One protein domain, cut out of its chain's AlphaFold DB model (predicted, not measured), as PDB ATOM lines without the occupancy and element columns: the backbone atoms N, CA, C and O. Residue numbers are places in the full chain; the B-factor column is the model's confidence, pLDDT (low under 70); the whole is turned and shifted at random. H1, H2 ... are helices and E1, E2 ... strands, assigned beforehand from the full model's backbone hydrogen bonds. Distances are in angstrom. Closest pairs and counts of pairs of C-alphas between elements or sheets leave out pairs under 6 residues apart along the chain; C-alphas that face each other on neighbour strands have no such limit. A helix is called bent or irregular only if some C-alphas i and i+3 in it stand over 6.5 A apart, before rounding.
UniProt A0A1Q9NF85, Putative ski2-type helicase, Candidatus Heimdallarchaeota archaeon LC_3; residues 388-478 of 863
ATOM      1  N   SER A 388      18.985 -30.061 -20.782       78.75
ATOM      2  CA  SER A 388      18.897 -28.922 -21.702       78.75
ATOM      3  C   SER A 388      18.008 -27.763 -21.213       78.75
ATOM      4  O   SER A 388      18.027 -26.691 -21.820       78.75
ATOM      5  N   ALA A 389      17.255 -27.943 -20.119       85.00
ATOM      6  CA  ALA A 389      16.509 -26.882 -19.442       85.00
ATOM      7  C   ALA A 389      17.344 -26.077 -18.423       85.00
ATOM      8  O   ALA A 389      16.952 -24.955 -18.099       85.00
ATOM      9  N   LEU A 390      18.500 -26.590 -17.971       89.19
ATOM     10  CA  LEU A 390      19.334 -25.964 -16.931       89.19
ATOM     11  C   LEU A 390      19.851 -24.587 -17.362       89.19
ATOM     12  O   LEU A 390      19.575 -23.585 -16.705       89.19
ATOM     13  N   LEU A 391      20.554 -24.518 -18.499       88.06
ATOM     14  CA  LEU A 391      21.099 -23.255 -19.007       88.06
ATOM     15  C   LEU A 391      20.001 -22.221 -19.324       88.06
ATOM     16  O   LEU A 391      20.170 -21.058 -18.955       88.06
ATOM     17  N   PRO A 392      18.885 -22.573 -19.999       88.00
ATOM     18  CA  PRO A 392      17.787 -21.636 -20.203       88.00
ATOM     19  C   PRO A 392      17.218 -21.055 -18.905       88.00
ATOM     20  O   PRO A 392      17.026 -19.846 -18.808       88.00
ATOM     21  N   LEU A 393      16.984 -21.899 -17.901       89.44
ATOM     22  CA  LEU A 393      16.444 -21.451 -16.622       89.44
ATOM     23  C   LEU A 393      17.424 -20.518 -15.899       89.44
ATOM     24  O   LEU A 393      17.038 -19.430 -15.479       89.44
ATOM     25  N   LEU A 394      18.702 -20.900 -15.842       88.38
ATOM     26  CA  LEU A 394      19.765 -20.107 -15.225       88.38
ATOM     27  C   LEU A 394      19.917 -18.723 -15.884       88.38
ATOM     28  O   LEU A 394      20.043 -17.716 -15.192       88.38
ATOM     29  N   ASN A 395      19.833 -18.646 -17.218       85.06
ATOM     30  CA  ASN A 395      19.838 -17.369 -17.944       85.06
ATOM     31  C   ASN A 395      18.623 -16.494 -17.588       85.06
ATOM     32  O   ASN A 395      18.783 -15.294 -17.396       85.06
ATOM     33  N   MET A 396      17.416 -17.066 -17.496       83.81
ATOM     34  CA  MET A 396      16.215 -16.300 -17.130       83.81
ATOM     35  C   MET A 396      16.305 -15.747 -15.702       83.81
ATOM     36  O   MET A 396      15.969 -14.583 -15.481       83.81
ATOM     37  N   ILE A 397      16.824 -16.547 -14.766       84.56
ATOM     38  CA  ILE A 397      17.104 -16.121 -13.389       84.56
ATOM     39  C   ILE A 397      18.126 -14.976 -13.373       84.56
ATOM     40  O   ILE A 397      17.882 -13.943 -12.756       84.56
ATOM     41  N   SER A 398      19.228 -15.110 -14.120       80.62
ATOM     42  CA  SER A 398      20.290 -14.092 -14.206       80.62
ATOM     43  C   SER A 398      19.801 -12.729 -14.646       80.62
ATOM     44  O   SER A 398      20.315 -11.701 -14.215       80.62
ATOM     45  N   THR A 399      18.779 -12.729 -15.483       73.12
ATOM     46  CA  THR A 399      18.209 -11.513 -16.057       73.12
ATOM     47  C   THR A 399      17.052 -10.953 -15.249       73.12
ATOM     48  O   THR A 399      16.379 -10.043 -15.710       73.12
ATOM     49  N   GLY A 400      16.755 -11.529 -14.082       73.25
ATOM     50  CA  GLY A 400      15.645 -11.100 -13.235       73.25
ATOM     51  C   GLY A 400      14.250 -11.426 -13.782       73.25
ATOM     52  O   GLY A 400      13.271 -11.174 -13.084       73.25
ATOM     53  N   LEU A 401      14.132 -12.035 -14.974       75.44
ATOM     54  CA  LEU A 401      12.852 -12.519 -15.518       75.44
ATOM     55  C   LEU A 401      12.185 -13.519 -14.573       75.44
ATOM     56  O   LEU A 401      10.964 -13.561 -14.463       75.44
ATOM     57  N   ILE A 402      13.009 -14.320 -13.896       81.31
ATOM     58  CA  ILE A 402      12.611 -15.209 -12.810       81.31
ATOM     59  C   ILE A 402      13.367 -14.747 -11.562       81.31
ATOM     60  O   ILE A 402      14.435 -15.257 -11.242       81.31
ATOM     61  N   GLY A 403      12.846 -13.705 -10.912       74.94
ATOM     62  CA  GLY A 403      13.519 -13.059  -9.780       74.94
ATOM     63  C   GLY A 403      13.253 -13.698  -8.413       74.94
ATOM     64  O   GLY A 403      14.059 -13.533  -7.500       74.94
ATOM     65  N   THR A 404      12.139 -14.418  -8.256       79.81
ATOM     66  CA  THR A 404      11.701 -14.992  -6.972       79.81
ATOM     67  C   THR A 404      11.055 -16.361  -7.153       79.81
ATOM     68  O   THR A 404      10.565 -16.696  -8.237       79.81
ATOM     69  N   GLU A 405      11.013 -17.150  -6.080       82.50
ATOM     70  CA  GLU A 405      10.293 -18.430  -6.074       82.50
ATOM     71  C   GLU A 405       8.801 -18.276  -6.415       82.50
ATOM     72  O   GLU A 405       8.224 -19.160  -7.045       82.50
ATOM     73  N   GLU A 406       8.184 -17.137  -6.087       81.81
ATOM     74  CA  GLU A 406       6.788 -16.836  -6.438       81.81
ATOM     75  C   GLU A 406       6.567 -16.840  -7.958       81.81
ATOM     76  O   GLU A 406       5.624 -17.464  -8.448       81.81
ATOM     77  N   VAL A 407       7.481 -16.224  -8.720       82.06
ATOM     78  CA  VAL A 407       7.434 -16.238 -10.192       82.06
ATOM     79  C   VAL A 407       7.581 -17.663 -10.721       82.06
ATOM     80  O   VAL A 407       6.961 -18.025 -11.717       82.06
ATOM     81  N   ILE A 408       8.369 -18.507 -10.051       84.81
ATOM     82  CA  ILE A 408       8.504 -19.917 -10.422       84.81
ATOM     83  C   ILE A 408       7.204 -20.682 -10.177       84.81
ATOM     84  O   ILE A 408       6.807 -21.482 -11.028       84.81
ATOM     85  N   GLU A 409       6.538 -20.459  -9.046       83.62
ATOM     86  CA  GLU A 409       5.225 -21.054  -8.775       83.62
ATOM     87  C   GLU A 409       4.185 -20.647  -9.824       83.62
ATOM     88  O   GLU A 409       3.450 -21.496 -10.338       83.62
ATOM     89  N   GLU A 410       4.196 -19.386 -10.250       80.88
ATOM     90  CA  GLU A 410       3.334 -18.918 -11.332       80.88
ATOM     91  C   GLU A 410       3.716 -19.523 -12.695       80.88
ATOM     92  O   GLU A 410       2.852 -20.014 -13.433       80.88
ATOM     93  N   LEU A 411       5.009 -19.575 -13.024       84.06
ATOM     94  CA  LEU A 411       5.516 -20.137 -14.276       84.06
ATOM     95  C   LEU A 411       5.157 -21.622 -14.413       84.06
ATOM     96  O   LEU A 411       4.759 -22.064 -15.491       84.06
ATOM     97  N   LYS A 412       5.212 -22.397 -13.319       82.31
ATOM     98  CA  LYS A 412       4.778 -23.808 -13.273       82.31
ATOM     99  C   LYS A 412       3.319 -23.994 -13.688       82.31
ATOM    100  O   LYS A 412       2.949 -25.061 -14.181       82.31
ATOM    101  N   HIS A 413       2.458 -22.995 -13.485       77.38
ATOM    102  CA  HIS A 413       1.072 -23.053 -13.952       77.38
ATOM    103  C   HIS A 413       0.935 -22.847 -15.463       77.38
ATOM    104  O   HIS A 413      -0.076 -23.267 -16.033       77.38
ATOM    105  N   HIS A 414       1.954 -22.279 -16.101       83.00
ATOM    106  CA  HIS A 414       1.961 -21.896 -17.505       83.00
ATOM    107  C   HIS A 414       2.831 -22.800 -18.392       83.00
ATOM    108  O   HIS A 414       2.930 -22.505 -19.574       83.00
ATOM    109  N   THR A 415       3.407 -23.899 -17.884       86.69
ATOM    110  CA  THR A 415       4.176 -24.885 -18.677       86.69
ATOM    111  C   THR A 415       3.288 -25.891 -19.422       86.69
ATOM    112  O   THR A 415       2.147 -26.155 -19.030       86.69
ATOM    113  N   TYR A 416       3.802 -26.485 -20.507       84.31
ATOM    114  CA  TYR A 416       3.087 -27.461 -21.345       84.31
ATOM    115  C   TYR A 416       3.025 -28.856 -20.706       84.31
ATOM    116  O   TYR A 416       2.058 -29.598 -20.916       84.31
ATOM    117  N   GLU A 417       3.988 -29.208 -19.846       70.44
ATOM    118  CA  GLU A 417       4.021 -30.466 -19.066       70.44
ATOM    119  C   GLU A 417       2.863 -30.595 -18.032       70.44
ATOM    120  O   GLU A 417       2.833 -31.476 -17.168       70.44
ATOM    121  N   ARG A 418       1.826 -29.756 -18.154       62.75
ATOM    122  CA  ARG A 418       0.648 -29.653 -17.286       62.75
ATOM    123  C   ARG A 418      -0.191 -30.937 -17.075       62.75
ATOM    124  O   ARG A 418      -0.943 -30.948 -16.092       62.75
ATOM    125  N   PRO A 419      -0.113 -32.064 -17.828       51.88
ATOM    126  CA  PRO A 419      -0.962 -33.226 -17.557       51.88
ATOM    127  C   PRO A 419      -0.232 -34.421 -16.917       51.88
ATOM    128  O   PRO A 419      -0.367 -35.558 -17.360       51.88
ATOM    129  N   ARG A 420       0.380 -34.222 -15.742       51.72
ATOM    130  CA  ARG A 420       0.199 -35.199 -14.643       51.72
ATOM    131  C   ARG A 420      -0.998 -34.855 -13.753       51.72
ATOM    132  O   ARG A 420      -1.428 -35.712 -12.990       51.72
ATOM    133  N   ARG A 421      -1.622 -33.675 -13.904       50.53
ATOM    134  CA  ARG A 421      -2.727 -33.201 -13.047       50.53
ATOM    135  C   ARG A 421      -4.001 -34.043 -13.100       50.53
ATOM    136  O   ARG A 421      -4.613 -34.196 -12.058       50.53
ATOM    137  N   VAL A 422      -4.421 -34.612 -14.232       44.03
ATOM    138  CA  VAL A 422      -5.672 -35.411 -14.273       44.03
ATOM    139  C   VAL A 422      -5.499 -36.740 -13.531       44.03
ATOM    140  O   VAL A 422      -6.321 -37.095 -12.687       44.03
ATOM    141  N   ARG A 423      -4.374 -37.428 -13.761       44.75
ATOM    142  CA  ARG A 423      -4.020 -38.669 -13.059       44.75
ATOM    143  C   ARG A 423      -3.662 -38.399 -11.595       44.75
ATOM    144  O   ARG A 423      -4.113 -39.134 -10.730       44.75
ATOM    145  N   ALA A 424      -2.944 -37.314 -11.302       49.81
ATOM    146  CA  ALA A 424      -2.636 -36.880  -9.940       49.81
ATOM    147  C   ALA A 424      -3.881 -36.409  -9.180       49.81
ATOM    148  O   ALA A 424      -3.978 -36.707  -8.004       49.81
ATOM    149  N   LYS A 425      -4.870 -35.767  -9.823       49.19
ATOM    150  CA  LYS A 425      -6.176 -35.442  -9.214       49.19
ATOM    151  C   LYS A 425      -6.965 -36.710  -8.897       49.19
ATOM    152  O   LYS A 425      -7.541 -36.805  -7.821       49.19
ATOM    153  N   GLN A 426      -6.975 -37.695  -9.797       51.56
ATOM    154  CA  GLN A 426      -7.607 -38.995  -9.543       51.56
ATOM    155  C   GLN A 426      -6.898 -39.776  -8.425       51.56
ATOM    156  O   GLN A 426      -7.566 -40.379  -7.594       51.56
ATOM    157  N   VAL A 427      -5.563 -39.736  -8.370       50.66
ATOM    158  CA  VAL A 427      -4.735 -40.364  -7.325       50.66
ATOM    159  C   VAL A 427      -4.891 -39.629  -5.988       50.66
ATOM    160  O   VAL A 427      -5.211 -40.272  -5.000       50.66
ATOM    161  N   ALA A 428      -4.792 -38.302  -5.951       55.81
ATOM    162  CA  ALA A 428      -5.041 -37.469  -4.768       55.81
ATOM    163  C   ALA A 428      -6.429 -37.741  -4.178       55.81
ATOM    164  O   ALA A 428      -6.568 -38.011  -2.990       55.81
ATOM    165  N   LYS A 429      -7.460 -37.779  -5.035       60.03
ATOM    166  CA  LYS A 429      -8.835 -38.090  -4.628       60.03
ATOM    167  C   LYS A 429      -9.005 -39.542  -4.159       60.03
ATOM    168  O   LYS A 429      -9.844 -39.801  -3.307       60.03
ATOM    169  N   LYS A 430      -8.219 -40.482  -4.697       59.59
ATOM    170  CA  LYS A 430      -8.230 -41.907  -4.318       59.59
ATOM    171  C   LYS A 430      -7.457 -42.196  -3.024       59.59
ATOM    172  O   LYS A 430      -7.825 -43.126  -2.318       59.59
ATOM    173  N   PHE A 431      -6.403 -41.437  -2.732       56.69
ATOM    174  CA  PHE A 431      -5.483 -41.689  -1.615       56.69
ATOM    175  C   PHE A 431      -5.521 -40.616  -0.514       56.69
ATOM    176  O   PHE A 431      -4.777 -40.730   0.453       56.69
ATOM    177  N   GLY A 432      -6.373 -39.592  -0.632       54.06
ATOM    178  CA  GLY A 432      -6.529 -38.546   0.386       54.06
ATOM    179  C   GLY A 432      -5.292 -37.659   0.571       54.06
ATOM    180  O   GLY A 432      -5.107 -37.092   1.642       54.06
ATOM    181  N   THR A 433      -4.428 -37.559  -0.442       55.41
ATOM    182  CA  THR A 433      -3.187 -36.769  -0.404       55.41
ATOM    183  C   THR A 433      -3.371 -35.409  -1.080       55.41
ATOM    184  O   THR A 433      -4.186 -35.277  -1.998       55.41
ATOM    185  N   SER A 434      -2.628 -34.380  -0.643       56.25
ATOM    186  CA  SER A 434      -2.756 -33.048  -1.247       56.25
ATOM    187  C   SER A 434      -2.195 -33.034  -2.671       56.25
ATOM    188  O   SER A 434      -1.201 -33.695  -2.997       56.25
ATOM    189  N   LEU A 435      -2.857 -32.281  -3.551       53.06
ATOM    190  CA  LEU A 435      -2.427 -32.142  -4.939       53.06
ATOM    191  C   LEU A 435      -1.055 -31.452  -5.020       53.06
ATOM    192  O   LEU A 435      -0.256 -31.818  -5.882       53.06
ATOM    193  N   GLU A 436      -0.769 -30.510  -4.110       53.06
ATOM    194  CA  GLU A 436       0.552 -29.885  -3.978       53.06
ATOM    195  C   GLU A 436       1.645 -30.900  -3.616       53.06
ATOM    196  O   GLU A 436       2.698 -30.886  -4.249       53.06
ATOM    197  N   GLN A 437       1.407 -31.841  -2.694       51.53
ATOM    198  CA  GLN A 437       2.408 -32.862  -2.336       51.53
ATOM    199  C   GLN A 437       2.727 -33.821  -3.493       51.53
ATOM    200  O   GLN A 437       3.863 -34.270  -3.634       51.53
ATOM    201  N   LEU A 438       1.742 -34.138  -4.338       51.16
ATOM    202  CA  LEU A 438       1.924 -35.032  -5.489       51.16
ATOM    203  C   LEU A 438       2.600 -34.360  -6.696       51.16
ATOM    204  O   LEU A 438       3.153 -35.065  -7.545       51.16
ATOM    205  N   LEU A 439       2.520 -33.030  -6.809       54.28
ATOM    206  CA  LEU A 439       2.956 -32.273  -7.990       54.28
ATOM    207  C   LEU A 439       4.175 -31.373  -7.742       54.28
ATOM    208  O   LEU A 439       4.922 -31.133  -8.687       54.28
ATOM    209  N   GLY A 440       4.392 -30.907  -6.509       53.78
ATOM    210  CA  GLY A 440       5.396 -29.893  -6.176       53.78
ATOM    211  C   GLY A 440       6.832 -30.353  -6.422       53.78
ATOM    212  O   GLY A 440       7.532 -29.776  -7.242       53.78
ATOM    213  N   THR A 441       7.287 -31.443  -5.806       54.84
ATOM    214  CA  THR A 441       8.711 -31.852  -5.866       54.84
ATOM    215  C   THR A 441       9.145 -32.499  -7.184       54.84
ATOM    216  O   THR A 441      10.336 -32.646  -7.433       54.84
ATOM    217  N   ARG A 442       8.200 -32.900  -8.046       63.41
ATOM    218  CA  ARG A 442       8.480 -33.609  -9.312       63.41
ATOM    219  C   ARG A 442       8.238 -32.764 -10.563       63.41
ATOM    220  O   ARG A 442       8.248 -33.317 -11.664       63.41
ATOM    221  N   HIS A 443       7.970 -31.466 -10.414       76.75
ATOM    222  CA  HIS A 443       7.846 -30.579 -11.567       76.75
ATOM    223  C   HIS A 443       9.216 -30.416 -12.252       76.75
ATOM    224  O   HIS A 443      10.194 -30.179 -11.545       76.75
ATOM    225  N   PRO A 444       9.309 -30.476 -13.594       81.56
ATOM    226  CA  PRO A 444      10.579 -30.341 -14.312       81.56
ATOM    227  C   PRO A 444      11.413 -29.114 -13.925       81.56
ATOM    228  O   PRO A 444      12.606 -29.238 -13.691       81.56
ATOM    229  N   ILE A 445      10.774 -27.948 -13.762       85.75
ATOM    230  CA  ILE A 445      11.454 -26.726 -13.293       85.75
ATOM    231  C   ILE A 445      12.096 -26.923 -11.908       85.75
ATOM    232  O   ILE A 445      13.232 -26.519 -11.721       85.75
ATOM    233  N   ASN A 446      11.428 -27.588 -10.960       84.56
ATOM    234  CA  ASN A 446      12.023 -27.845  -9.641       84.56
ATOM    235  C   ASN A 446      13.183 -28.834  -9.719       84.56
ATOM    236  O   ASN A 446      14.173 -28.664  -9.021       84.56
ATOM    237  N   LEU A 447      13.089 -29.843 -10.589       82.00
ATOM    238  CA  LEU A 447      14.213 -30.747 -10.840       82.00
ATOM    239  C   LEU A 447      15.416 -29.982 -11.405       82.00
ATOM    240  O   LEU A 447      16.536 -30.227 -10.975       82.00
ATOM    241  N   ALA A 448      15.178 -29.032 -12.313       86.69
ATOM    242  CA  ALA A 448      16.220 -28.177 -12.865       86.69
ATOM    243  C   ALA A 448      16.839 -27.243 -11.808       86.69
ATOM    244  O   ALA A 448      18.057 -27.138 -11.752       86.69
ATOM    245  N   ILE A 449      16.035 -26.605 -10.948       89.38
ATOM    246  CA  ILE A 449      16.532 -25.753  -9.847       89.38
ATOM    247  C   ILE A 449      17.383 -26.563  -8.874       89.38
ATOM    248  O   ILE A 449      18.524 -26.194  -8.623       89.38
ATOM    249  N   ASN A 450      16.861 -27.694  -8.393       86.00
ATOM    250  CA  ASN A 450      17.580 -28.556  -7.457       86.00
ATOM    251  C   ASN A 450      18.918 -29.019  -8.045       86.00
ATOM    252  O   ASN A 450      19.905 -29.148  -7.329       86.00
ATOM    253  N   GLU A 451      18.954 -29.286  -9.352       86.75
ATOM    254  CA  GLU A 451      20.183 -29.653 -10.044       86.75
ATOM    255  C   GLU A 451      21.158 -28.471 -10.148       86.75
ATOM    256  O   GLU A 451      22.347 -28.664  -9.909       86.75
ATOM    257  N   LEU A 452      20.673 -27.252 -10.427       92.19
ATOM    258  CA  LEU A 452      21.485 -26.028 -10.420       92.19
ATOM    259  C   LEU A 452      22.075 -25.725  -9.030       92.19
ATOM    260  O   LEU A 452      23.235 -25.322  -8.949       92.19
ATOM    261  N   GLU A 453      21.324 -25.960  -7.950       92.50
ATOM    262  CA  GLU A 453      21.835 -25.872  -6.573       92.50
ATOM    263  C   GLU A 453      22.871 -26.965  -6.287       92.50
ATOM    264  O   GLU A 453      23.958 -26.685  -5.781       92.50
ATOM    265  N   ARG A 454      22.589 -28.216  -6.683       91.94
ATOM    266  CA  ARG A 454      23.495 -29.361  -6.490       91.94
ATOM    267  C   ARG A 454      24.866 -29.138  -7.130       91.94
ATOM    268  O   ARG A 454      25.873 -29.564  -6.566       91.94
ATOM    269  N   ILE A 455      24.909 -28.514  -8.308       89.94
ATOM    270  CA  ILE A 455      26.156 -28.206  -9.030       89.94
ATOM    271  C   ILE A 455      26.751 -26.843  -8.656       89.94
ATOM    272  O   ILE A 455      27.710 -26.410  -9.290       89.94
ATOM    273  N   ASN A 456      26.199 -26.164  -7.643       90.62
ATOM    274  CA  ASN A 456      26.649 -24.854  -7.184       90.62
ATOM    275  C   ASN A 456      26.633 -23.786  -8.294       90.62
ATOM    276  O   ASN A 456      27.522 -22.942  -8.354       90.62
ATOM    277  N   ALA A 457      25.657 -23.825  -9.207       89.62
ATOM    278  CA  ALA A 457      25.408 -22.765 -10.191       89.62
ATOM    279  C   ALA A 457      24.426 -21.703  -9.668       89.62
ATOM    280  O   ALA A 457      24.406 -20.573 -10.160       89.62
ATOM    281  N   LEU A 458      23.610 -22.073  -8.681       92.69
ATOM    282  CA  LEU A 458      22.534 -21.275  -8.111       92.69
ATOM    283  C   LEU A 458      22.448 -21.538  -6.604       92.69
ATOM    284  O   LEU A 458      22.640 -22.667  -6.174       92.69
ATOM    285  N   GLU A 459      22.117 -20.519  -5.826       90.12
ATOM    286  CA  GLU A 459      21.744 -20.615  -4.414       90.12
ATOM    287  C   GLU A 459      20.408 -19.891  -4.202       90.12
ATOM    288  O   GLU A 459      20.114 -18.904  -4.885       90.12
ATOM    289  N   ILE A 460      19.587 -20.386  -3.274       87.75
ATOM    290  CA  ILE A 460      18.324 -19.754  -2.887       87.75
ATOM    291  C   ILE A 460      18.444 -19.249  -1.448       87.75
ATOM    292  O   ILE A 460      18.511 -20.039  -0.509       87.75
ATOM    293  N   ASP A 461      18.412 -17.928  -1.270       83.69
ATOM    294  CA  ASP A 461      18.407 -17.283   0.046       83.69
ATOM    295  C   ASP A 461      17.121 -16.471   0.231       83.69
ATOM    296  O   ASP A 461      16.832 -15.545  -0.529       83.69
ATOM    297  N   ASN A 462      16.324 -16.821   1.246       83.25
ATOM    298  CA  ASN A 462      15.059 -16.154   1.575       83.25
ATOM    299  C   ASN A 462      14.121 -15.955   0.359       83.25
ATOM    300  O   ASN A 462      13.526 -14.887   0.187       83.25
ATOM    301  N   GLY A 463      14.013 -16.968  -0.509       77.56
ATOM    302  CA  GLY A 463      13.169 -16.947  -1.712       77.56
ATOM    303  C   GLY A 463      13.727 -16.130  -2.886       77.56
ATOM    304  O   GLY A 463      13.032 -15.944  -3.891       77.56
ATOM    305  N   LYS A 464      14.967 -15.634  -2.772       79.31
ATOM    306  CA  LYS A 464      15.702 -14.948  -3.840       79.31
ATOM    307  C   LYS A 464      16.782 -15.846  -4.415       79.31
ATOM    308  O   LYS A 464      17.472 -16.556  -3.692       79.31
ATOM    309  N   PHE A 465      16.963 -15.736  -5.721       84.88
ATOM    310  CA  PHE A 465      17.999 -16.450  -6.447       84.88
ATOM    311  C   PHE A 465      19.323 -15.684  -6.431       84.88
ATOM    312  O   PHE A 465      19.372 -14.510  -6.800       84.88
ATOM    313  N   ILE A 466      20.398 -16.366  -6.046       85.31
ATOM    314  CA  ILE A 466      21.774 -15.871  -6.072       85.31
ATOM    315  C   ILE A 466      22.566 -16.746  -7.039       85.31
ATOM    316  O   ILE A 466      22.643 -17.961  -6.883       85.31
ATOM    317  N   ILE A 467      23.157 -16.136  -8.062       86.69
ATOM    318  CA  ILE A 467      23.994 -16.854  -9.027       86.69
ATOM    319  C   ILE A 467      25.427 -16.881  -8.519       86.69
ATOM    320  O   ILE A 467      25.988 -15.846  -8.158       86.69
ATOM    321  N   SER A 468      26.018 -18.073  -8.508       86.19
ATOM    322  CA  SER A 468      27.409 -18.265  -8.110       86.19
ATOM    323  C   SER A 468      28.383 -17.843  -9.217       86.19
ATOM    324  O   SER A 468      28.006 -17.661 -10.374       86.19
ATOM    325  N   GLU A 469      29.679 -17.780  -8.899       80.75
ATOM    326  CA  GLU A 469      30.730 -17.557  -9.903       80.75
ATOM    327  C   GLU A 469      30.701 -18.620 -11.022       80.75
ATOM    328  O   GLU A 469      30.861 -18.301 -12.202       80.75
ATOM    329  N   PHE A 470      30.421 -19.880 -10.666       84.44
ATOM    330  CA  PHE A 470      30.275 -20.986 -11.617       84.44
ATOM    331  C   PHE A 470      29.012 -20.846 -12.484       84.44
ATOM    332  O   PHE A 470      29.045 -21.096 -13.692       84.44
ATOM    333  N   GLY A 471      27.897 -20.396 -11.903       85.94
ATOM    334  CA  GLY A 471      26.684 -20.094 -12.658       85.94
ATOM    335  C   GLY A 471      26.908 -18.972 -13.675       85.94
ATOM    336  O   GLY A 471      26.548 -19.119 -14.847       85.94
ATOM    337  N   SER A 472      27.582 -17.894 -13.259       79.31
ATOM    338  CA  SER A 472      27.969 -16.778 -14.130       79.31
ATOM    339  C   SER A 472      28.862 -17.229 -15.285       79.31
ATOM    340  O   SER A 472      28.612 -16.846 -16.428       79.31
ATOM    341  N   LEU A 473      29.843 -18.106 -15.034       77.38
ATOM    342  CA  LEU A 473      30.652 -18.728 -16.089       77.38
ATOM    343  C   LEU A 473      29.762 -19.410 -17.144       77.38
ATOM    344  O   LEU A 473      29.894 -19.155 -18.345       77.38
ATOM    345  N   CYS A 474      28.831 -20.259 -16.703       82.19
ATOM    346  CA  CYS A 474      27.960 -21.006 -17.609       82.19
ATOM    347  C   CYS A 474      27.103 -20.080 -18.482       82.19
ATOM    348  O   CYS A 474      26.969 -20.308 -19.687       82.19
ATOM    349  N   ILE A 475      26.559 -19.010 -17.896       77.81
ATOM    350  CA  ILE A 475      25.785 -17.983 -18.606       77.81
ATOM    351  C   ILE A 475      26.656 -17.276 -19.645       77.81
ATOM    352  O   ILE A 475      26.295 -17.218 -20.827       77.81
ATOM    353  N   ASN A 476      27.820 -16.785 -19.220       68.00
ATOM    354  CA  ASN A 476      28.679 -15.931 -20.028       68.00
ATOM    355  C   ASN A 476      29.174 -16.636 -21.291       68.00
ATOM    356  O   ASN A 476      29.177 -16.062 -22.383       68.00
ATOM    357  N   PHE A 477      29.498 -17.920 -21.159       70.31
ATOM    358  CA  PHE A 477      30.036 -18.730 -22.244       70.31
ATOM    359  C   PHE A 477      28.995 -19.642 -22.907       70.31
ATOM    360  O   PHE A 477      29.287 -20.311 -23.902       70.31
ATOM    361  N   GLN A 478      27.741 -19.613 -22.439       77.31
ATOM    362  CA  GLN A 478      26.653 -20.489 -22.890       77.31
ATOM    363  C   GLN A 478      27.039 -21.977 -22.798       77.31
ATOM    364  O   GLN A 478      26.828 -22.739 -23.748       77.31
TER     365      GLN A 478
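What this domain is: This is residues 388 to 478 of the 863 residues of the protein "Putative ski2-type helicase" of Candidatus Heimdallarchaeota archaeon LC_3 (UniProt A0A1Q9NF85). Two unequal lobes lie along one long axis: the larger gathers the helices H1, H5 and H6 round a small two-stranded hairpin, E1 and E2, and the smaller is H3 packed on H4, apart from the helices and strands of the larger lobe. H2 lies between, near H5, on the way out to the small lobe. The 91 residues include six named helices and two strands, in the order H1, H2, H3, H4, H5, E1, E2, H6; the class is mostly helix, and the sheet E1 - E2 is antiparallel. The whole is only just loose, close to compact, with a radius of gyration of the C-alphas of 14.9 A, and elongated, spanning 47 by 25 by 21 A.

Where its parts are: Find C-alpha 388 at (18.897, -28.922, -21.702); from there H1 runs through residues 388 to 398, 16.7 A long. It is irregular, but only just: C-alphas 388 and 391 are 6.7 A apart. Read on to H2, residues 405 to 413, 13.0 A, and H3, residues 421 to 431, 14.5 A. After a tight link come H4, residues 435 to 439, and then H5, residues 444 to 454, 15.1 A, starting at (10.579, -30.341, -14.312). The strands E1, residues 458 to 461, and E2, residues 464 to 467, follow, and H6, residues 469 to 477, 12.4 A, ends at C-alpha 477, (30.036, -18.730, -22.244).

How they stand to each other: Begin at H1, which touches H5, about perpendicular at 74 degrees; the closest C-alphas, of Leu 390 and Ala 448, are 5.6 A apart. H1 also touches H6, about perpendicular at 73 degrees, closest at the C-alphas of Asn 395 and Ile 475, 6.0 A. Look next at the hairpin E1 and E2, where N 459 and O 466 are 2.8 A apart and N 461 and O 464 2.9 A, within hydrogen-bond range. The closest C-alphas of H5 and E1, Leu 452 and Leu 458, are 5.4 A apart. H2 and H5 are close but not clearly touching, the C-alphas of Lys 412 and Ile 445 at 7.3 A. H3 touches H4, closest at the C-alphas of Ala 428 and Leu 435, 5.9 A. In H3, H4, H5 and H6 every O i to N i+4 pair is within hydrogen-bond range; in H1 6 of 7 are, in H2 4 of 5.

The domain as a whole: The two C-alphas farthest apart are those of Lys 430 and Phe 477, 48.2 A. The printed part has no cut and no long link. Its mean pLDDT is 75.1; residues 418 to 442 and residue 476 are under 70, with means of 52 in H3 and 53 in H4.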